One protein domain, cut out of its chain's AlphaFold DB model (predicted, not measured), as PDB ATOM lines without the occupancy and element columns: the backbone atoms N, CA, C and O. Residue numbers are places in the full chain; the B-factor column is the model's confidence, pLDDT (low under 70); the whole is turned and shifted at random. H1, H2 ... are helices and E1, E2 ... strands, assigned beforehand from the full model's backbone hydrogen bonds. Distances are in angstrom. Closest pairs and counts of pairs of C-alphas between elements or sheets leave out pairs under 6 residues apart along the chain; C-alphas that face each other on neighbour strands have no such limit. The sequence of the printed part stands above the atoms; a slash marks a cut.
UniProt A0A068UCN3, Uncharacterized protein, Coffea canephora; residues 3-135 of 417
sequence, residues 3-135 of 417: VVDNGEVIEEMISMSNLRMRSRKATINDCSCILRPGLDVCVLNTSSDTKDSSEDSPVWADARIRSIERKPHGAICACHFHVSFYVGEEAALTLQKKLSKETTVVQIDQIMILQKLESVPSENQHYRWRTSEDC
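This is residues 3 to 135 of the 417 residues of an uncharacterized protein of Coffea canephora (UniProt A0A068UCN3). With little regular structure, this is one strongly twisted antiparallel sheet, E6-E5-E4-E3-E7, with long loops and two small hairpins outside it, E1-E2 and E8-E9. Of 133 printed residues, 50 are in named elements, nine strands and H1 between E2 and E3: mostly strand. It is only just loose, close to compact, radius of gyration of the C-alphas 17.1 A, spanning 49 by 39 by 33 A.

E3, residues 40 to 45, E4, 59 to 69, E5, 80 to 87, and E6, 104 to 106, make a meander, each antiparallel to the one before; N 43 and O 61 are 2.8 A apart. E7, 111 to 113, neighbours E3 and runs on into E8, 115 to 117. E8 and E9, 132 to 134, form a hairpin, as do E1, 3 to 5, and E2, 8 to 11. H1, 28 to 33, is apart from E7.

E4 spans 23.8 A; C-alpha 3 is at (237.672, 171.922, 246.339), C-alpha 134 at (231.034, 170.243, 223.819).

The printed part has no cut; E8 to E9 is a long link; 42 residues have pLDDT under 70.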
ATOM      1  N   VAL A   3     236.900 171.402 247.468       78.88
ATOM      2  CA  VAL A   3     237.672 171.922 246.339       78.88
ATOM      3  C   VAL A   3     239.110 171.449 246.507       78.88
ATOM      4  O   VAL A   3     239.638 171.462 247.614       78.88
ATOM      5  N   VAL A   4     239.729 170.988 245.422       77.88
ATOM      6  CA  VAL A   4     241.155 170.651 245.423       77.88
ATOM      7  C   VAL A   4     241.909 171.850 244.873       77.88
ATOM      8  O   VAL A   4     241.797 172.124 243.678       77.88
ATOM      9  N   ASP A   5     242.667 172.527 245.727       76.06
ATOM     10  CA  ASP A   5     243.555 173.624 245.350       76.06
ATOM     11  C   ASP A   5     245.003 173.223 245.635       76.06
ATOM     12  O   ASP A   5     245.338 172.814 246.741       76.06
ATOM     13  N   ASN A   6     245.854 173.227 244.608       72.25
ATOM     14  CA  ASN A   6     247.263 172.813 244.690       72.25
ATOM     15  C   ASN A   6     247.538 171.467 245.405       72.25
ATOM     16  O   ASN A   6     248.633 171.228 245.910       72.25
ATOM     17  N   GLY A   7     246.567 170.546 245.393       73.81
ATOM     18  CA  GLY A   7     246.661 169.234 246.045       73.81
ATOM     19  C   GLY A   7     246.143 169.202 247.487       73.81
ATOM     20  O   GLY A   7     246.003 168.114 248.047       73.81
ATOM     21  N   GLU A   8     245.793 170.353 248.054       78.12
ATOM     22  CA  GLU A   8     245.104 170.471 249.335       78.12
ATOM     23  C   GLU A   8     243.587 170.447 249.128       78.12
ATOM     24  O   GLU A   8     243.056 170.957 248.141       78.12
ATOM     25  N   VAL A   9     242.872 169.805 250.052       84.44
ATOM     26  CA  VAL A   9     241.411 169.708 250.005       84.44
ATOM     27  C   VAL A   9     240.829 170.761 250.940       84.44
ATOM     28  O   VAL A   9     240.919 170.623 252.158       84.44
ATOM     29  N   ILE A  10     240.212 171.789 250.365       86.88
ATOM     30  CA  ILE A  10     239.594 172.906 251.081       86.88
ATOM     31  C   ILE A  10     238.076 172.713 251.067       86.88
ATOM     32  O   ILE A  10     237.496 172.293 250.063       86.88
ATOM     33  N   GLU A  11     237.407 172.979 252.186       84.06
ATOM     34  CA  GLU A  11     235.947 172.964 252.248       84.06
ATOM     35  C   GLU A  11     235.387 174.377 252.064       84.06
ATOM     36  O   GLU A  11     235.570 175.241 252.915       84.06
ATOM     37  N   GLU A  12     234.669 174.594 250.960       80.31
ATOM     38  CA  GLU A  12     234.061 175.886 250.637       80.31
ATOM     39  C   GLU A  12     232.552 175.788 250.393       80.31
ATOM     40  O   GLU A  12     232.022 174.811 249.842       80.31
ATOM     41  N   MET A  13     231.843 176.844 250.787       76.38
ATOM     42  CA  MET A  13     230.425 177.049 250.500       76.38
ATOM     43  C   MET A  13     230.276 177.723 249.130       76.38
ATOM     44  O   MET A  13     230.269 178.945 249.029       76.38
ATOM     45  N   ILE A  14     230.141 176.925 248.070       73.44
ATOM     46  CA  ILE A  14     229.965 177.423 246.698       73.44
ATOM     47  C   ILE A  14     228.486 177.349 246.309       73.44
ATOM     48  O   ILE A  14     227.848 176.304 246.456       73.44
ATOM     49  N   SER A  15     227.938 178.446 245.777       72.06
ATOM     50  CA  SER A  15     226.582 178.458 245.215       72.06
ATOM     51  C   SER A  15     226.469 177.481 244.045       72.06
ATOM     52  O   SER A  15     227.322 177.462 243.158       72.06
ATOM     53  N   MET A  16     225.360 176.741 243.968       64.56
ATOM     54  CA  MET A  16     225.073 175.843 242.842       64.56
ATOM     55  C   MET A  16     225.110 176.551 241.478       64.56
ATOM     56  O   MET A  16     225.432 175.921 240.479       64.56
ATOM     57  N   SER A  17     224.827 177.858 241.431       60.28
ATOM     58  CA  SER A  17     224.915 178.672 240.208       60.28
ATOM     59  C   SER A  17     226.341 178.844 239.678       60.28
ATOM     60  O   SER A  17     226.517 179.165 238.507       60.28
ATOM     61  N   ASN A  18     227.346 178.646 240.531       66.62
ATOM     62  CA  ASN A  18     228.761 178.817 240.203       66.62
ATOM     63  C   ASN A  18     229.427 177.475 239.859       66.62
ATOM     64  O   ASN A  18     230.624 177.421 239.586       66.62
ATOM     65  N   LEU A  19     228.653 176.387 239.855       69.62
ATOM     66  CA  LEU A  19     229.120 175.055 239.511       69.62
ATOM     67  C   LEU A  19     228.735 174.711 238.076       69.62
ATOM     68  O   LEU A  19     227.595 174.888 237.649       69.62
ATOM     69  N   ARG A  20     229.691 174.152 237.337       78.38
ATOM     70  CA  ARG A  20     229.473 173.606 235.996       78.38
ATOM     71  C   ARG A  20     230.332 172.371 235.769       78.38
ATOM     72  O   ARG A  20     231.278 172.112 236.512       78.38
ATOM     73  N   MET A  21     230.018 171.632 234.709       78.88
ATOM     74  CA  MET A  21     230.858 170.526 234.254       78.88
ATOM     75  C   MET A  21     232.275 171.016 233.956       78.88
ATOM     76  O   MET A  21     232.468 172.091 233.384       78.88
ATOM     77  N   ARG A  22     233.269 170.211 234.340       81.94
ATOM     78  CA  ARG A  22     234.677 170.518 234.086       81.94
ATOM     79  C   ARG A  22     234.908 170.639 232.580       81.94
ATOM     80  O   ARG A  22     234.612 169.712 231.831       81.94
ATOM     81  N   SER A  23     235.467 171.768 232.161       89.75
ATOM     82  CA  SER A  23     235.873 172.001 230.777       89.75
ATOM     83  C   SER A  23     236.944 170.992 230.344       89.75
ATOM     84  O   SER A  23     237.752 170.545 231.164       89.75
ATOM     85  N   ARG A  24     236.991 170.655 229.053       90.94
ATOM     86  CA  ARG A  24     238.051 169.806 228.483       90.94
ATOM     87  C   ARG A  24     239.115 170.654 227.794       90.94
ATOM     88  O   ARG A  24     238.807 171.734 227.301       90.94
ATOM     89  N   LYS A  25     240.345 170.152 227.688       93.25
ATOM     90  CA  LYS A  25     241.412 170.852 226.959       93.25
ATOM     91  C   LYS A  25     241.141 170.857 225.457       93.25
ATOM     92  O   LYS A  25     240.720 169.836 224.906       93.25
ATOM     93  N   ALA A  26     241.366 172.002 224.814       92.00
ATOM     94  CA  ALA A  26     241.308 172.103 223.365       92.00
ATOM     95  C   ALA A  26     242.486 171.353 222.721       92.00
ATOM     96  O   ALA A  26     243.606 171.309 223.231       92.00
ATOM     97  N   THR A  27     242.209 170.744 221.580       89.19
ATOM     98  CA  THR A  27     243.128 169.956 220.762       89.19
ATOM     99  C   THR A  27     243.320 170.627 219.407       89.19
ATOM    100  O   THR A  27     242.550 171.500 219.007       89.19
ATOM    101  N   ILE A  28     244.328 170.195 218.648       84.19
ATOM    102  CA  ILE A  28     244.595 170.744 217.312       84.19
ATOM    103  C   ILE A  28     243.388 170.637 216.366       84.19
ATOM    104  O   ILE A  28     243.153 171.548 215.574       84.19
ATOM    105  N   ASN A  29     242.585 169.575 216.494       82.75
ATOM    106  CA  ASN A  29     241.383 169.390 215.685       82.75
ATOM    107  C   ASN A  29     240.350 170.478 215.993       82.75
ATOM    108  O   ASN A  29     239.817 171.090 215.061       82.75
ATOM    109  N   ASP A  30     240.168 170.791 217.280       86.50
ATOM    110  CA  ASP A  30     239.201 171.780 217.767       86.50
ATOM    111  C   ASP A  30     239.440 173.167 217.190       86.50
ATOM    112  O   ASP A  30     238.481 173.903 216.963       86.50
ATOM    113  N   CYS A  31     240.696 173.504 216.875       83.88
ATOM    114  CA  CYS A  31     241.022 174.731 216.160       83.88
ATOM    115  C   CYS A  31     240.132 174.886 214.930       83.88
ATOM    116  O   CYS A  31     239.496 175.921 214.745       83.88
ATOM    117  N   SER A  32     240.074 173.851 214.092       75.75
ATOM    118  CA  SER A  32     239.354 173.862 212.820       75.75
ATOM    119  C   SER A  32     237.881 173.491 212.958       75.75
ATOM    120  O   SER A  32     237.067 174.036 212.221       75.75
ATOM    121  N   CYS A  33     237.500 172.631 213.906       70.62
ATOM    122  CA  CYS A  33     236.135 172.106 213.982       70.62
ATOM    123  C   CYS A  33     235.236 172.777 215.030       70.62
ATOM    124  O   CYS A  33     234.033 172.783 214.819       70.62
ATOM    125  N   ILE A  34     235.779 173.392 216.088       78.69
ATOM    126  CA  ILE A  34     234.964 173.915 217.204       78.69
ATOM    127  C   ILE A  34     235.217 175.394 217.483       78.69
ATOM    128  O   ILE A  34     234.270 176.163 217.595       78.69
ATOM    129  N   LEU A  35     236.476 175.822 217.588       85.12
ATOM    130  CA  LEU A  35     236.814 177.179 218.024       85.12
ATOM    131  C   LEU A  35     236.438 178.211 216.952       85.12
ATOM    132  O   LEU A  35     236.900 178.114 215.808       85.12
ATOM    133  N   ARG A  36     235.608 179.197 217.310       80.62
ATOM    134  CA  ARG A  36     235.078 180.235 216.406       80.62
ATOM    135  C   ARG A  36     234.933 181.586 217.111       80.62
ATOM    136  O   ARG A  36     234.722 181.591 218.323       80.62
ATOM    137  N   PRO A  37     234.970 182.708 216.367       81.31
ATOM    138  CA  PRO A  37     234.471 183.988 216.863       81.31
ATOM    139  C   PRO A  37     233.058 183.847 217.445       81.31
ATOM    140  O   PRO A  37     232.223 183.138 216.888       81.31
ATOM    141  N   GLY A  38     232.801 184.494 218.577       75.06
ATOM    142  CA  GLY A  38     231.550 184.417 219.329       75.06
ATOM    143  C   GLY A  38     231.459 183.257 220.326       75.06
ATOM    144  O   GLY A  38     230.577 183.287 221.178       75.06
ATOM    145  N   LEU A  39     232.358 182.267 220.268       83.50
ATOM    146  CA  LEU A  39     232.318 181.113 221.169       83.50
ATOM    147  C   LEU A  39     232.832 181.467 222.571       83.50
ATOM    148  O   LEU A  39     233.911 182.049 222.716       83.50
ATOM    149  N   ASP A  40     232.089 181.039 223.592       88.06
ATOM    150  CA  ASP A  40     232.503 181.131 224.990       88.06
ATOM    151  C   ASP A  40     233.400 179.945 225.376       88.06
ATOM    152  O   ASP A  40     233.073 178.776 225.156       88.06
ATOM    153  N   VAL A  41     234.555 180.259 225.956       91.56
ATOM    154  CA  VAL A  41     235.611 179.318 226.333       91.56
ATOM    155  C   VAL A  41     236.174 179.679 227.703       91.56
ATOM    156  O   VAL A  41     235.964 180.774 228.218       91.56
ATOM    157  N   CYS A  42     236.909 178.753 228.310       92.25
ATOM    158  CA  CYS A  42     237.684 179.035 229.509       92.25
ATOM    159  C   CYS A  42     239.160 179.158 229.119       92.25
ATOM    160  O   CYS A  42     239.689 178.290 228.423       92.25
ATOM    161  N   VAL A  43     239.803 180.251 229.515       93.50
ATOM    162  CA  VAL A  43     241.154 180.625 229.087       93.50
ATOM    163  C   VAL A  43     242.048 180.792 230.302       93.50
ATOM    164  O   VAL A  43     241.625 181.354 231.314       93.50
ATOM    165  N   LEU A  44     243.279 180.295 230.206       91.50
ATOM    166  CA  LEU A  44     244.288 180.496 231.236       91.50
ATOM    167  C   LEU A  44     244.792 181.937 231.159       91.50
ATOM    168  O   LEU A  44     245.499 182.297 230.221       91.50
ATOM    169  N   ASN A  45     244.413 182.761 232.129       83.94
ATOM    170  CA  ASN A  45     244.891 184.126 232.241       83.94
ATOM    171  C   ASN A  45     246.224 184.135 232.998       83.94
ATOM    172  O   ASN A  45     246.276 183.860 234.197       83.94
ATOM    173  N   THR A  46     247.302 184.441 232.284       71.44
ATOM    174  CA  THR A  46     248.616 184.734 232.857       71.44
ATOM    175  C   THR A  46     248.764 186.253 232.852       71.44
ATOM    176  O   THR A  46     249.152 186.821 231.832       71.44
ATOM    177  N   SER A  47     248.380 186.936 233.929       58.06
ATOM    178  CA  SER A  47     248.497 188.392 234.039       58.06
ATOM    179  C   SER A  47     249.970 188.820 234.007       58.06
ATOM    180  O   SER A  47     250.632 188.963 235.027       58.06
ATOM    181  N   SER A  48     250.513 189.047 232.815       48.72
ATOM    182  CA  SER A  48     251.723 189.840 232.629       48.72
ATOM    183  C   SER A  48     251.282 191.247 232.251       48.72
ATOM    184  O   SER A  48     250.978 191.466 231.085       48.72
ATOM    185  N   ASP A  49     251.135 192.141 233.232       45.97
ATOM    186  CA  ASP A  49     251.415 193.588 233.104       45.97
ATOM    187  C   ASP A  49     250.806 194.417 234.246       45.97
ATOM    188  O   ASP A  49     250.116 195.411 234.038       45.97
ATOM    189  N   THR A  50     251.163 194.091 235.485       39.16
ATOM    190  CA  THR A  50     251.273 195.119 236.524       39.16
ATOM    191  C   THR A  50     252.569 194.895 237.275       39.16
ATOM    192  O   THR A  50     252.756 193.897 237.968       39.16
ATOM    193  N   LYS A  51     253.504 195.830 237.093       41.28
ATOM    194  CA  LYS A  51     254.684 195.990 237.940       41.28
ATOM    195  C   LYS A  51     254.217 196.404 239.334       41.28
ATOM    196  O   LYS A  51     254.343 197.571 239.648       41.28
ATOM    197  N   ASP A  52     253.664 195.484 240.113       37.59
ATOM    198  CA  ASP A  52     253.546 195.601 241.565       37.59
ATOM    199  C   ASP A  52     253.318 194.204 242.162       37.59
ATOM    200  O   ASP A  52     252.288 193.568 241.987       37.59
ATOM    201  N   SER A  53     254.381 193.721 242.799       45.78
ATOM    202  CA  SER A  53     254.494 192.646 243.791       45.78
ATOM    203  C   SER A  53     253.228 191.882 244.237       45.78
ATOM    204  O   SER A  53     252.663 192.187 245.285       45.78
ATOM    205  N   SER A  54     252.923 190.774 243.562       42.69
ATOM    206  CA  SER A  54     252.648 189.448 244.149       42.69
ATOM    207  C   SER A  54     252.653 188.414 243.023       42.69
ATOM    208  O   SER A  54     252.297 188.734 241.895       42.69
ATOM    209  N   GLU A  55     253.133 187.199 243.280       49.09
ATOM    210  CA  GLU A  55     253.088 186.096 242.312       49.09
ATOM    211  C   GLU A  55     251.626 185.711 242.029       49.09
ATOM    212  O   GLU A  55     251.078 184.818 242.670       49.09
ATOM    213  N   ASP A  56     250.974 186.397 241.091       56.69
ATOM    214  CA  ASP A  56     249.632 186.029 240.653       56.69
ATOM    215  C   ASP A  56     249.720 184.706 239.888       56.69
ATOM    216  O   ASP A  56     250.165 184.627 238.739       56.69
ATOM    217  N   SER A  57     249.334 183.626 240.566       63.31
ATOM    218  CA  SER A  57     249.216 182.300 239.968       63.31
ATOM    219  C   SER A  57     248.260 182.352 238.775       63.31
ATOM    220  O   SER A  57     247.238 183.034 238.849       63.31
ATOM    221  N   PRO A  58     248.533 181.622 237.685       77.88
ATOM    222  CA  PRO A  58     247.710 181.695 236.488       77.88
ATOM    223  C   PRO A  58     246.293 181.170 236.770       77.88
ATOM    224  O   PRO A  58     246.119 180.036 237.218       77.88
ATOM    225  N   VAL A  59     245.276 181.990 236.491       86.00
ATOM    226  CA  VAL A  59     243.871 181.687 236.816       86.00
ATOM    227  C   VAL A  59     243.088 181.354 235.551       86.00
ATOM    228  O   VAL A  59     243.163 182.052 234.543       86.00
ATOM    229  N   TRP A  60     242.289 180.289 235.600       88.00
ATOM    230  CA  TRP A  60     241.339 179.961 234.539       88.00
ATOM    231  C   TRP A  60     240.105 180.861 234.630       88.00
ATOM    232  O   TRP A  60     239.351 180.784 235.598       88.00
ATOM    233  N   ALA A  61     239.868 181.675 233.602       89.56
ATOM    234  CA  ALA A  61     238.747 182.609 233.545       89.56
ATOM    235  C   ALA A  61     237.869 182.371 232.311       89.56
ATOM    236  O   ALA A  61     238.317 181.842 231.292       89.56
ATOM    237  N   ASP A  62     236.594 182.750 232.398       90.25
ATOM    238  CA  ASP A  62     235.688 182.713 231.250       90.25
ATOM    239  C   ASP A  62     236.009 183.853 230.282       90.25
ATOM    240  O   ASP A  62     236.133 185.015 230.680       90.25
ATOM    241  N   ALA A  63     236.070 183.527 228.996       91.12
ATOM    242  CA  ALA A  63     236.318 184.481 227.931       91.12
ATOM    243  C   ALA A  63     235.490 184.149 226.687       91.12
ATOM    244  O   ALA A  63     235.071 183.011 226.473       91.12
ATOM    245  N   ARG A  64     235.293 185.149 225.833       88.56
ATOM    246  CA  ARG A  64     234.695 184.987 224.507       88.56
ATOM    247  C   ARG A  64     235.751 185.183 223.434       88.56
ATOM    248  O   ARG A  64     236.484 186.170 223.464       88.56
ATOM    249  N   ILE A  65     235.792 184.286 222.453       89.19
ATOM    250  CA  ILE A  65     236.643 184.448 221.270       89.19
ATOM    251  C   ILE A  65     236.081 185.588 220.419       89.19
ATOM    252  O   ILE A  65     234.956 185.510 219.933       89.19
ATOM    253  N   ARG A  66     236.855 186.651 220.218       84.75
ATOM    254  CA  ARG A  66     236.509 187.784 219.349       84.75
ATOM    255  C   ARG A  66     236.884 187.517 217.901       84.75
ATOM    256  O   ARG A  66     236.077 187.742 217.009       84.75
ATOM    257  N   SER A  67     238.091 187.018 217.674       84.75
ATOM    258  CA  SER A  67     238.604 186.700 216.342       84.75
ATOM    259  C   SER A  67     239.686 185.620 216.417       84.75
ATOM    260  O   SER A  67     240.165 185.260 217.497       84.75
ATOM    261  N   ILE A  68     240.036 185.038 215.268       87.31
ATOM    262  CA  ILE A  68     241.035 183.968 215.176       87.31
ATOM    263  C   ILE A  68     241.945 184.233 213.978       87.31
ATOM    264  O   ILE A  68     241.491 184.231 212.836       87.31
ATOM    265  N   GLU A  69     243.244 184.363 214.223       85.75
ATOM    266  CA  GLU A  69     244.259 184.396 213.170       85.75
ATOM    267  C   GLU A  69     244.746 182.975 212.896       85.75
ATOM    268  O   GLU A  69     245.580 182.411 213.617       85.75
ATOM    269  N   ARG A  70     244.196 182.362 211.846       85.00
ATOM    270  CA  ARG A  70     244.531 180.984 211.482       85.00
ATOM    271  C   ARG A  70     245.849 180.918 210.720       85.00
ATOM    272  O   ARG A  70     246.040 181.615 209.728       85.00
ATOM    273  N   LYS A  71     246.726 180.011 211.151       82.38
ATOM    274  CA  LYS A  71     247.969 179.658 210.455       82.38
ATOM    275  C   LYS A  71     247.894 178.213 209.941       82.38
ATOM    276  O   LYS A  71     247.113 177.424 210.482       82.38
ATOM    277  N   PRO A  72     248.677 177.842 208.911       77.31
ATOM    278  CA  PRO A  72     248.758 176.459 208.447       77.31
ATOM    279  C   PRO A  72     249.099 175.504 209.598       77.31
ATOM    280  O   PRO A  72     250.030 175.757 210.364       77.31
ATOM    281  N   HIS A  73     248.330 174.422 209.731       75.12
ATOM    282  CA  HIS A  73     248.516 173.451 210.808       75.12
ATOM    283  C   HIS A  73     249.627 172.464 210.437       75.12
ATOM    284  O   HIS A  73     249.601 171.874 209.358       75.12
ATOM    285  N   GLY A  74     250.591 172.298 211.342       71.00
ATOM    286  CA  GLY A  74     251.586 171.225 211.304       71.00
ATOM    287  C   GLY A  74     251.299 170.195 212.397       71.00
ATOM    288  O   GLY A  74     250.147 169.867 212.661       71.00
ATOM    289  N   ALA A  75     252.342 169.729 213.090       77.62
ATOM    290  CA  ALA A  75     252.189 168.894 214.290       77.62
ATOM    291  C   ALA A  75     251.604 169.662 215.495       77.62
ATOM    292  O   ALA A  75     251.063 169.059 216.417       77.62
ATOM    293  N   ILE A  76     251.713 170.994 215.480       83.94
ATOM    294  CA  ILE A  76     251.201 171.902 216.507       83.94
ATOM    295  C   ILE A  76     250.337 172.991 215.866       83.94
ATOM    296  O   ILE A  76     250.536 173.368 214.707       83.94
ATOM    297  N   CYS A  77     249.370 173.499 216.627       86.56
ATOM    298  CA  CYS A  77     248.556 174.638 216.221       86.56
ATOM    299  C   CYS A  77     249.307 175.939 216.529       86.56
ATOM    300  O   CYS A  77     249.604 176.208 217.688       86.56
ATOM    301  N   ALA A  78     249.578 176.749 215.504       88.75
ATOM    302  CA  ALA A  78     250.219 178.062 215.647       88.75
ATOM    303  C   ALA A  78     249.229 179.240 215.511       88.75
ATOM    304  O   ALA A  78     249.651 180.392 215.366       88.75
ATOM    305  N   CYS A  79     247.924 178.948 215.494       89.62
ATOM    306  CA  CYS A  79     246.867 179.952 215.396       89.62
ATOM    307  C   CYS A  79     246.830 180.821 216.656       89.62
ATOM    308  O   CYS A  79     247.064 180.327 217.759       89.62
ATOM    309  N   HIS A  80     246.508 182.099 216.481       93.44
ATOM    310  CA  HIS A  80     246.292 183.021 217.590       93.44
ATOM    311  C   HIS A  80     244.797 183.254 217.785       93.44
ATOM    312  O   HIS A  80     244.059 183.453 216.816       93.44
ATOM    313  N   PHE A  81     244.360 183.228 219.038       94.12
ATOM    314  CA  PHE A  81     242.975 183.456 219.423       94.12
ATOM    315  C   PHE A  81     242.905 184.763 220.192       94.12
ATOM    316  O   PHE A  81     243.539 184.916 221.233       94.12
ATOM    317  N   HIS A  82     242.137 185.701 219.661       93.69
ATOM    318  CA  HIS A  82     241.873 186.988 220.281       93.69
ATOM    319  C   HIS A  82     240.645 186.831 221.168       93.69
ATOM    320  O   HIS A  82     239.560 186.546 220.658       93.69
ATOM    321  N   VAL A  83     240.804 186.958 222.482       93.38
ATOM    322  CA  VAL A  83     239.737 186.704 223.460       93.38
ATOM    323  C   VAL A  83     239.480 187.921 224.339       93.38
ATOM    324  O   VAL A  83     240.410 188.627 224.711       93.38
ATOM    325  N   SER A  84     238.223 188.149 224.706       91.25
ATOM    326  CA  SER A  84     237.847 189.135 225.724       91.25
ATOM    327  C   SER A  84     237.341 188.412 226.965       91.25
ATOM    328  O   SER A  84     236.499 187.520 226.856       91.25
ATOM    329  N   PHE A  85     237.824 188.796 228.142       90.12
ATOM    330  CA  PHE A  85     237.378 188.218 229.411       90.12
ATOM    331  C   PHE A  85     236.063 188.834 229.883       90.12
ATOM    332  O   PHE A  85     235.787 190.014 229.642       90.12
ATOM    333  N   TYR A  86     235.248 188.039 230.571       85.88
ATOM    334  CA  TYR A  86     234.052 188.542 231.235       85.88
ATOM    335  C   TYR A  86     234.422 189.303 232.513       85.88
ATOM    336  O   TYR A  86     235.127 188.778 233.369       85.88
ATOM    337  N   VAL A  87     233.919 190.530 232.642       78.31
ATOM    338  CA  VAL A  87     234.111 191.424 233.788       78.31
ATOM    339  C   VAL A  87     232.773 191.543 234.512       78.31
ATOM    340  O   VAL A  87     231.793 192.020 233.941       78.31
ATOM    341  N   GLY A  88     232.699 191.093 235.761       63.62
ATOM    342  CA  GLY A  88     231.459 191.159 236.527       63.62
ATOM    343  C   GLY A  88     231.605 190.595 237.930       63.62
ATOM    344  O   GLY A  88     232.070 189.471 238.101       63.62
ATOM    345  N   GLU A  89     231.202 191.418 238.892       43.47
ATOM    346  CA  GLU A  89     231.143 191.165 240.329       43.47
ATOM    347  C   GLU A  89     230.206 189.988 240.641       43.47
ATOM    348  O   GLU A  89     229.179 189.782 239.987       43.47
ATOM    349  N   GLU A  90     230.588 189.185 241.627       46.44
ATOM    350  CA  GLU A  90     229.838 188.033 242.112       46.44
ATOM    351  C   GLU A  90     228.428 188.436 242.579       46.44
ATOM    352  O   GLU A  90     228.288 189.014 243.648       46.44
ATOM    353  N   ALA A  91     227.374 188.115 241.812       34.91
ATOM    354  CA  ALA A  91     226.079 187.629 242.321       34.91
ATOM    355  C   ALA A  91     224.982 187.549 241.236       34.91
ATOM    356  O   ALA A  91     224.745 188.477 240.476       34.91
ATOM    357  N   ALA A  92     224.235 186.443 241.297       33.56
ATOM    358  CA  ALA A  92     222.812 186.302 240.968       33.56
ATOM    359  C   ALA A  92     222.302 186.604 239.533       33.56
ATOM    360  O   ALA A  92     221.994 187.725 239.158       33.56
ATOM    361  N   LEU A  93     222.002 185.511 238.818       37.88
ATOM    362  CA  LEU A  93     220.775 185.290 238.022       37.88
ATOM    363  C   LEU A  93     220.390 186.246 236.873       37.88
ATOM    364  O   LEU A  93     219.275 186.127 236.362       37.88
ATOM    365  N   THR A  94     221.288 187.078 236.349       37.66
ATOM    366  CA  THR A  94     221.047 187.788 235.078       37.66
ATOM    367  C   THR A  94     222.088 187.463 234.011       37.66
ATOM    368  O   THR A  94     223.297 187.500 234.215       37.66
ATOM    369  N   LEU A  95     221.564 187.131 232.832       43.47
ATOM    370  CA  LEU A  95     222.209 186.616 231.623       43.47
ATOM    371  C   LEU A  95     223.242 187.553 230.954       43.47
ATOM    372  O   LEU A  95     223.594 187.336 229.798       43.47
ATOM    373  N   GLN A  96     223.715 188.604 231.624       49.00
ATOM    374  CA  GLN A  96     224.564 189.635 231.023       49.00
ATOM    375  C   GLN A  96     225.852 189.825 231.823       49.00
ATOM    376  O   GLN A  96     226.046 190.821 232.515       49.00
ATOM    377  N   LYS A  97     226.773 188.865 231.696       62.34
ATOM    378  CA  LYS A  97     228.175 189.115 232.045       62.34
ATOM    379  C   LYS A  97     228.722 190.144 231.053       62.34
ATOM    380  O   LYS A  97     228.708 189.907 229.845       62.34
ATOM    381  N   LYS A  98     229.185 191.294 231.545       76.06
ATOM    382  CA  LYS A  98     229.756 192.342 230.695       76.06
ATOM    383  C   LYS A  98     231.090 191.850 230.142       76.06
ATOM    384  O   LYS A  98     231.945 191.383 230.885       76.06
ATOM    385  N   LEU A  99     231.268 191.937 228.833       81.25
ATOM    386  CA  LEU A  99     232.517 191.544 228.193       81.25
ATOM    387  C   LEU A  99     233.507 192.715 228.245       81.25
ATOM    388  O   LEU A  99     233.121 193.858 227.981       81.25
ATOM    389  N   SER A 100     234.770 192.442 228.576       82.50
ATOM    390  CA  SER A 100     235.825 193.451 228.469       82.50
ATOM    391  C   SER A 100     235.935 193.953 227.027       82.50
ATOM    392  O   SER A 100     235.690 193.217 226.063       82.50
ATOM    393  N   LYS A 101     236.297 195.230 226.883       82.62
ATOM    394  CA  LYS A 101     236.675 195.806 225.585       82.62
ATOM    395  C   LYS A 101     238.097 195.410 225.192       82.62
ATOM    396  O   LYS A 101     238.427 195.415 224.012       82.62
ATOM    397  N   GLU A 102     238.924 195.061 226.171       84.12
ATOM    398  CA  GLU A 102     240.281 194.598 225.928       84.12
ATOM    399  C   GLU A 102     240.270 193.183 225.357       84.12
ATOM    400  O   GLU A 102     239.381 192.364 225.628       84.12
ATOM    401  N   THR A 103     241.262 192.926 224.514       88.31
ATOM    402  CA  THR A 103     241.427 191.651 223.834       88.31
ATOM    403  C   THR A 103     242.832 191.144 224.097       88.31
ATOM    404  O   THR A 103     243.808 191.853 223.855       88.31
ATOM    405  N   THR A 104     242.927 189.917 224.588       90.38
ATOM    406  CA  THR A 104     244.185 189.235 224.879       90.38
ATOM    407  C   THR A 104     244.419 188.161 223.829       90.38
ATOM    408  O   THR A 104     243.485 187.491 223.386       90.38
ATOM    409  N   VAL A 105     245.674 187.992 223.421       93.56
ATOM    410  CA  VAL A 105     246.064 186.956 222.465       93.56
ATOM    411  C   VAL A 105     246.482 185.706 223.221       93.56
ATOM    412  O   VAL A 105     247.395 185.760 224.038       93.56
ATOM    413  N   VAL A 106     245.855 184.576 222.907       94.19
ATOM    414  CA  VAL A 106     246.183 183.279 223.505       94.19
ATOM    415  C   VAL A 106     246.411 182.201 222.449       94.19
ATOM    416  O   VAL A 106     245.994 182.322 221.291       94.19
ATOM    417  N   GLN A 107     247.103 181.137 222.851       93.69
ATOM    418  CA  GLN A 107     247.330 179.935 222.048       93.69
ATOM    419  C   GLN A 107     246.337 178.826 222.420       93.69
ATOM    420  O   GLN A 107     245.677 178.880 223.456       93.69
ATOM    421  N   ILE A 108     246.206 177.807 221.563       93.06
ATOM    422  CA  ILE A 108     245.185 176.760 221.742       93.06
ATOM    423  C   ILE A 108     245.348 175.952 223.036       93.06
ATOM    424  O   ILE A 108     244.377 175.435 223.575       93.06
ATOM    425  N   ASP A 109     246.573 175.817 223.528       92.38
ATOM    426  CA  ASP A 109     246.909 175.067 224.735       92.38
ATOM    427  C   ASP A 109     246.437 175.761 226.018       92.38
ATOM    428  O   ASP A 109     246.269 175.088 227.040       92.38
ATOM    429  N   GLN A 110     246.171 177.067 225.932       93.69
ATOM    430  CA  GLN A 110     245.583 177.900 226.979       93.69
ATOM    431  C   GLN A 110     244.050 177.936 226.908       93.69
ATOM    432  O   GLN A 110     243.432 178.685 227.659       93.69
ATOM    433  N   ILE A 111     243.422 177.152 226.022       94.25
ATOM    434  CA  ILE A 111     241.968 177.136 225.822       94.25
ATOM    435  C   ILE A 111     241.373 175.816 226.315       94.25
ATOM    436  O   ILE A 111     241.802 174.715 225.955       94.25
ATOM    437  N   MET A 112     240.313 175.938 227.104       93.56
ATOM    438  CA  MET A 112     239.467 174.847 227.562       93.56
ATOM    439  C   MET A 112     238.044 175.052 227.033       93.56
ATOM    440  O   MET A 112     237.447 176.120 227.177       93.56
ATOM    441  N   ILE A 113     237.485 174.008 226.431       89.56
ATOM    442  CA  ILE A 113     236.147 174.004 225.842       89.56
ATOM    443  C   ILE A 113     235.135 173.666 226.931       89.56
ATOM    444  O   ILE A 113     235.254 172.642 227.615       89.56
ATOM    445  N   LEU A 114     234.144 174.543 227.091       86.25
ATOM    446  CA  LEU A 114     233.052 174.358 228.041       86.25
ATOM    447  C   LEU A 114     232.295 173.063 227.716       86.25
ATOM    448  O   LEU A 114     232.087 172.730 226.550       86.25
ATOM    449  N   GLN A 115     231.922 172.312 228.750       84.19
ATOM    450  CA  GLN A 115     231.196 171.050 228.619       84.19
ATOM    451  C   GLN A 115     229.776 171.199 229.154       84.19
ATOM    452  O   GLN A 115     229.544 171.894 230.144       84.19
ATOM    453  N   LYS A 116     228.842 170.473 228.549       77.25
ATOM    454  CA  LYS A 116     227.494 170.250 229.078       77.25
ATOM    455  C   LYS A 116     227.232 168.754 229.193       77.25
ATOM    456  O   LYS A 116     227.872 167.942 228.528       77.25
ATOM    457  N   LEU A 117     226.304 168.383 230.064       69.94
ATOM    458  CA  LEU A 117     225.815 167.010 230.097       69.94
ATOM    459  C   LEU A 117     225.059 166.717 228.800       69.94
ATOM    460  O   LEU A 117     224.337 167.581 228.299       69.94
ATOM    461  N   GLU A 118     225.230 165.504 228.277       63.22
ATOM    462  CA  GLU A 118     224.415 165.022 227.166       63.22
ATOM    463  C   GLU A 118     222.924 165.139 227.517       63.22
ATOM    464  O   GLU A 118     222.507 164.970 228.667       63.22
ATOM    465  N   SER A 119     222.095 165.440 226.519       56.81
ATOM    466  CA  SER A 119     220.653 165.625 226.733       56.81
ATOM    467  C   SER A 119     219.941 164.357 227.238       56.81
ATOM    468  O   SER A 119     218.876 164.448 227.852       56.81
ATOM    469  N   VAL A 120     220.542 163.183 227.023       56.88
ATOM    470  CA  VAL A 120     219.989 161.875 227.376       56.88
ATOM    471  C   VAL A 120     220.799 161.249 228.526       56.88
ATOM    472  O   VAL A 120     221.998 161.017 228.380       56.88
ATOM    473  N   PRO A 121     220.180 160.956 229.686       57.38
ATOM    474  CA  PRO A 121     220.847 160.245 230.775       57.38
ATOM    475  C   PRO A 121     221.072 158.768 230.420       57.38
ATOM    476  O   PRO A 121     220.384 158.202 229.571       57.38
ATOM    477  N   SER A 122     222.007 158.105 231.104       54.56
ATOM    478  CA  SER A 122     222.318 156.702 230.821       54.56
ATOM    479  C   SER A 122     221.140 155.773 231.133       54.56
ATOM    480  O   SER A 122     220.580 155.805 232.228       54.56
ATOM    481  N   GLU A 123     220.800 154.896 230.184       52.44
ATOM    482  CA  GLU A 123     219.614 154.024 230.264       52.44
ATOM    483  C   GLU A 123     219.624 153.077 231.478       52.44
ATOM    484  O   GLU A 123     218.573 152.702 231.990       52.44
ATOM    485  N   ASN A 124     220.813 152.717 231.973       57.28
ATOM    486  CA  ASN A 124     220.972 151.656 232.971       57.28
ATOM    487  C   ASN A 124     221.213 152.171 234.398       57.28
ATOM    488  O   ASN A 124     221.326 151.354 235.311       57.28
ATOM    489  N   GLN A 125     221.354 153.486 234.614       46.75
ATOM    490  CA  GLN A 125     221.598 154.059 235.943       46.75
ATOM    491  C   GLN A 125     220.928 155.434 236.082       46.75
ATOM    492  O   GLN A 125     221.282 156.390 235.393       46.75
ATOM    493  N   HIS A 126     219.977 155.532 237.016       45.88
ATOM    494  CA  HIS A 126     219.247 156.767 237.308       45.88
ATOM    495  C   HIS A 126     220.214 157.891 237.708       45.88
ATOM    496  O   HIS A 126     221.120 157.674 238.514       45.88
ATOM    497  N   TYR A 127     220.002 159.086 237.148       51.38
ATOM    498  CA  TYR A 127     220.788 160.296 237.425       51.38
ATOM    499  C   TYR A 127     222.293 160.166 237.145       51.38
ATOM    500  O   TYR A 127     223.108 160.837 237.777       51.38
ATOM    501  N   ARG A 128     222.676 159.306 236.195       50.69
ATOM    502  CA  ARG A 128     224.060 159.200 235.726       50.69
ATOM    503  C   ARG A 128     224.142 159.457 234.235       50.69
ATOM    504  O   ARG A 128     223.459 158.811 233.444       50.69
ATOM    505  N   TRP A 129     225.022 160.375 233.870       63.41
ATOM    506  CA  TRP A 129     225.443 160.628 232.501       63.41
ATOM    507  C   TRP A 129     226.786 159.943 232.294       63.41
ATOM    508  O   TRP A 129     227.663 160.020 233.154       63.41
ATOM    509  N   ARG A 130     226.927 159.221 231.183       54.09
ATOM    510  CA  ARG A 130     228.185 158.536 230.840       54.09
ATOM    511  C   ARG A 130     229.127 159.426 230.030       54.09
ATOM    512  O   ARG A 130     230.289 159.078 229.868       54.09
ATOM    513  N   THR A 131     228.613 160.544 229.537       57.03
ATOM    514  CA  THR A 131     229.167 161.312 228.426       57.03
ATOM    515  C   THR A 131     228.823 162.790 228.615       57.03
ATOM    516  O   THR A 131     227.746 163.144 229.105       57.03
ATOM    517  N   SER A 132     229.774 163.653 228.269       66.81
ATOM    518  CA  SER A 132     229.589 165.098 228.153       66.81
ATOM    519  C   SER A 132     229.712 165.502 226.689       66.81
ATOM    520  O   SER A 132     230.408 164.848 225.914       66.81
ATOM    521  N   GLU A 133     229.035 166.582 226.325       75.88
ATOM    522  CA  GLU A 133     229.106 167.188 225.003       75.88
ATOM    523  C   GLU A 133     229.816 168.538 225.077       75.88
ATOM    524  O   GLU A 133     229.736 169.254 226.083       75.88
ATOM    525  N   ASP A 134     230.458 168.916 223.975       77.06
ATOM    526  CA  ASP A 134     231.034 170.243 223.819       77.06
ATOM    527  C   ASP A 134     229.926 171.299 223.768       77.06
ATOM    528  O   ASP A 134     228.941 171.178 223.033       77.06
ATOM    529  N   CYS A 135     230.098 172.378 224.528       67.44
ATOM    530  CA  CYS A 135     229.305 173.586 224.351       67.44
ATOM    531  C   CYS A 135     229.769 174.286 223.073       67.44
ATOM    532  O   CYS A 135     230.526 175.249 223.108       67.44
TER     533      CYS A 135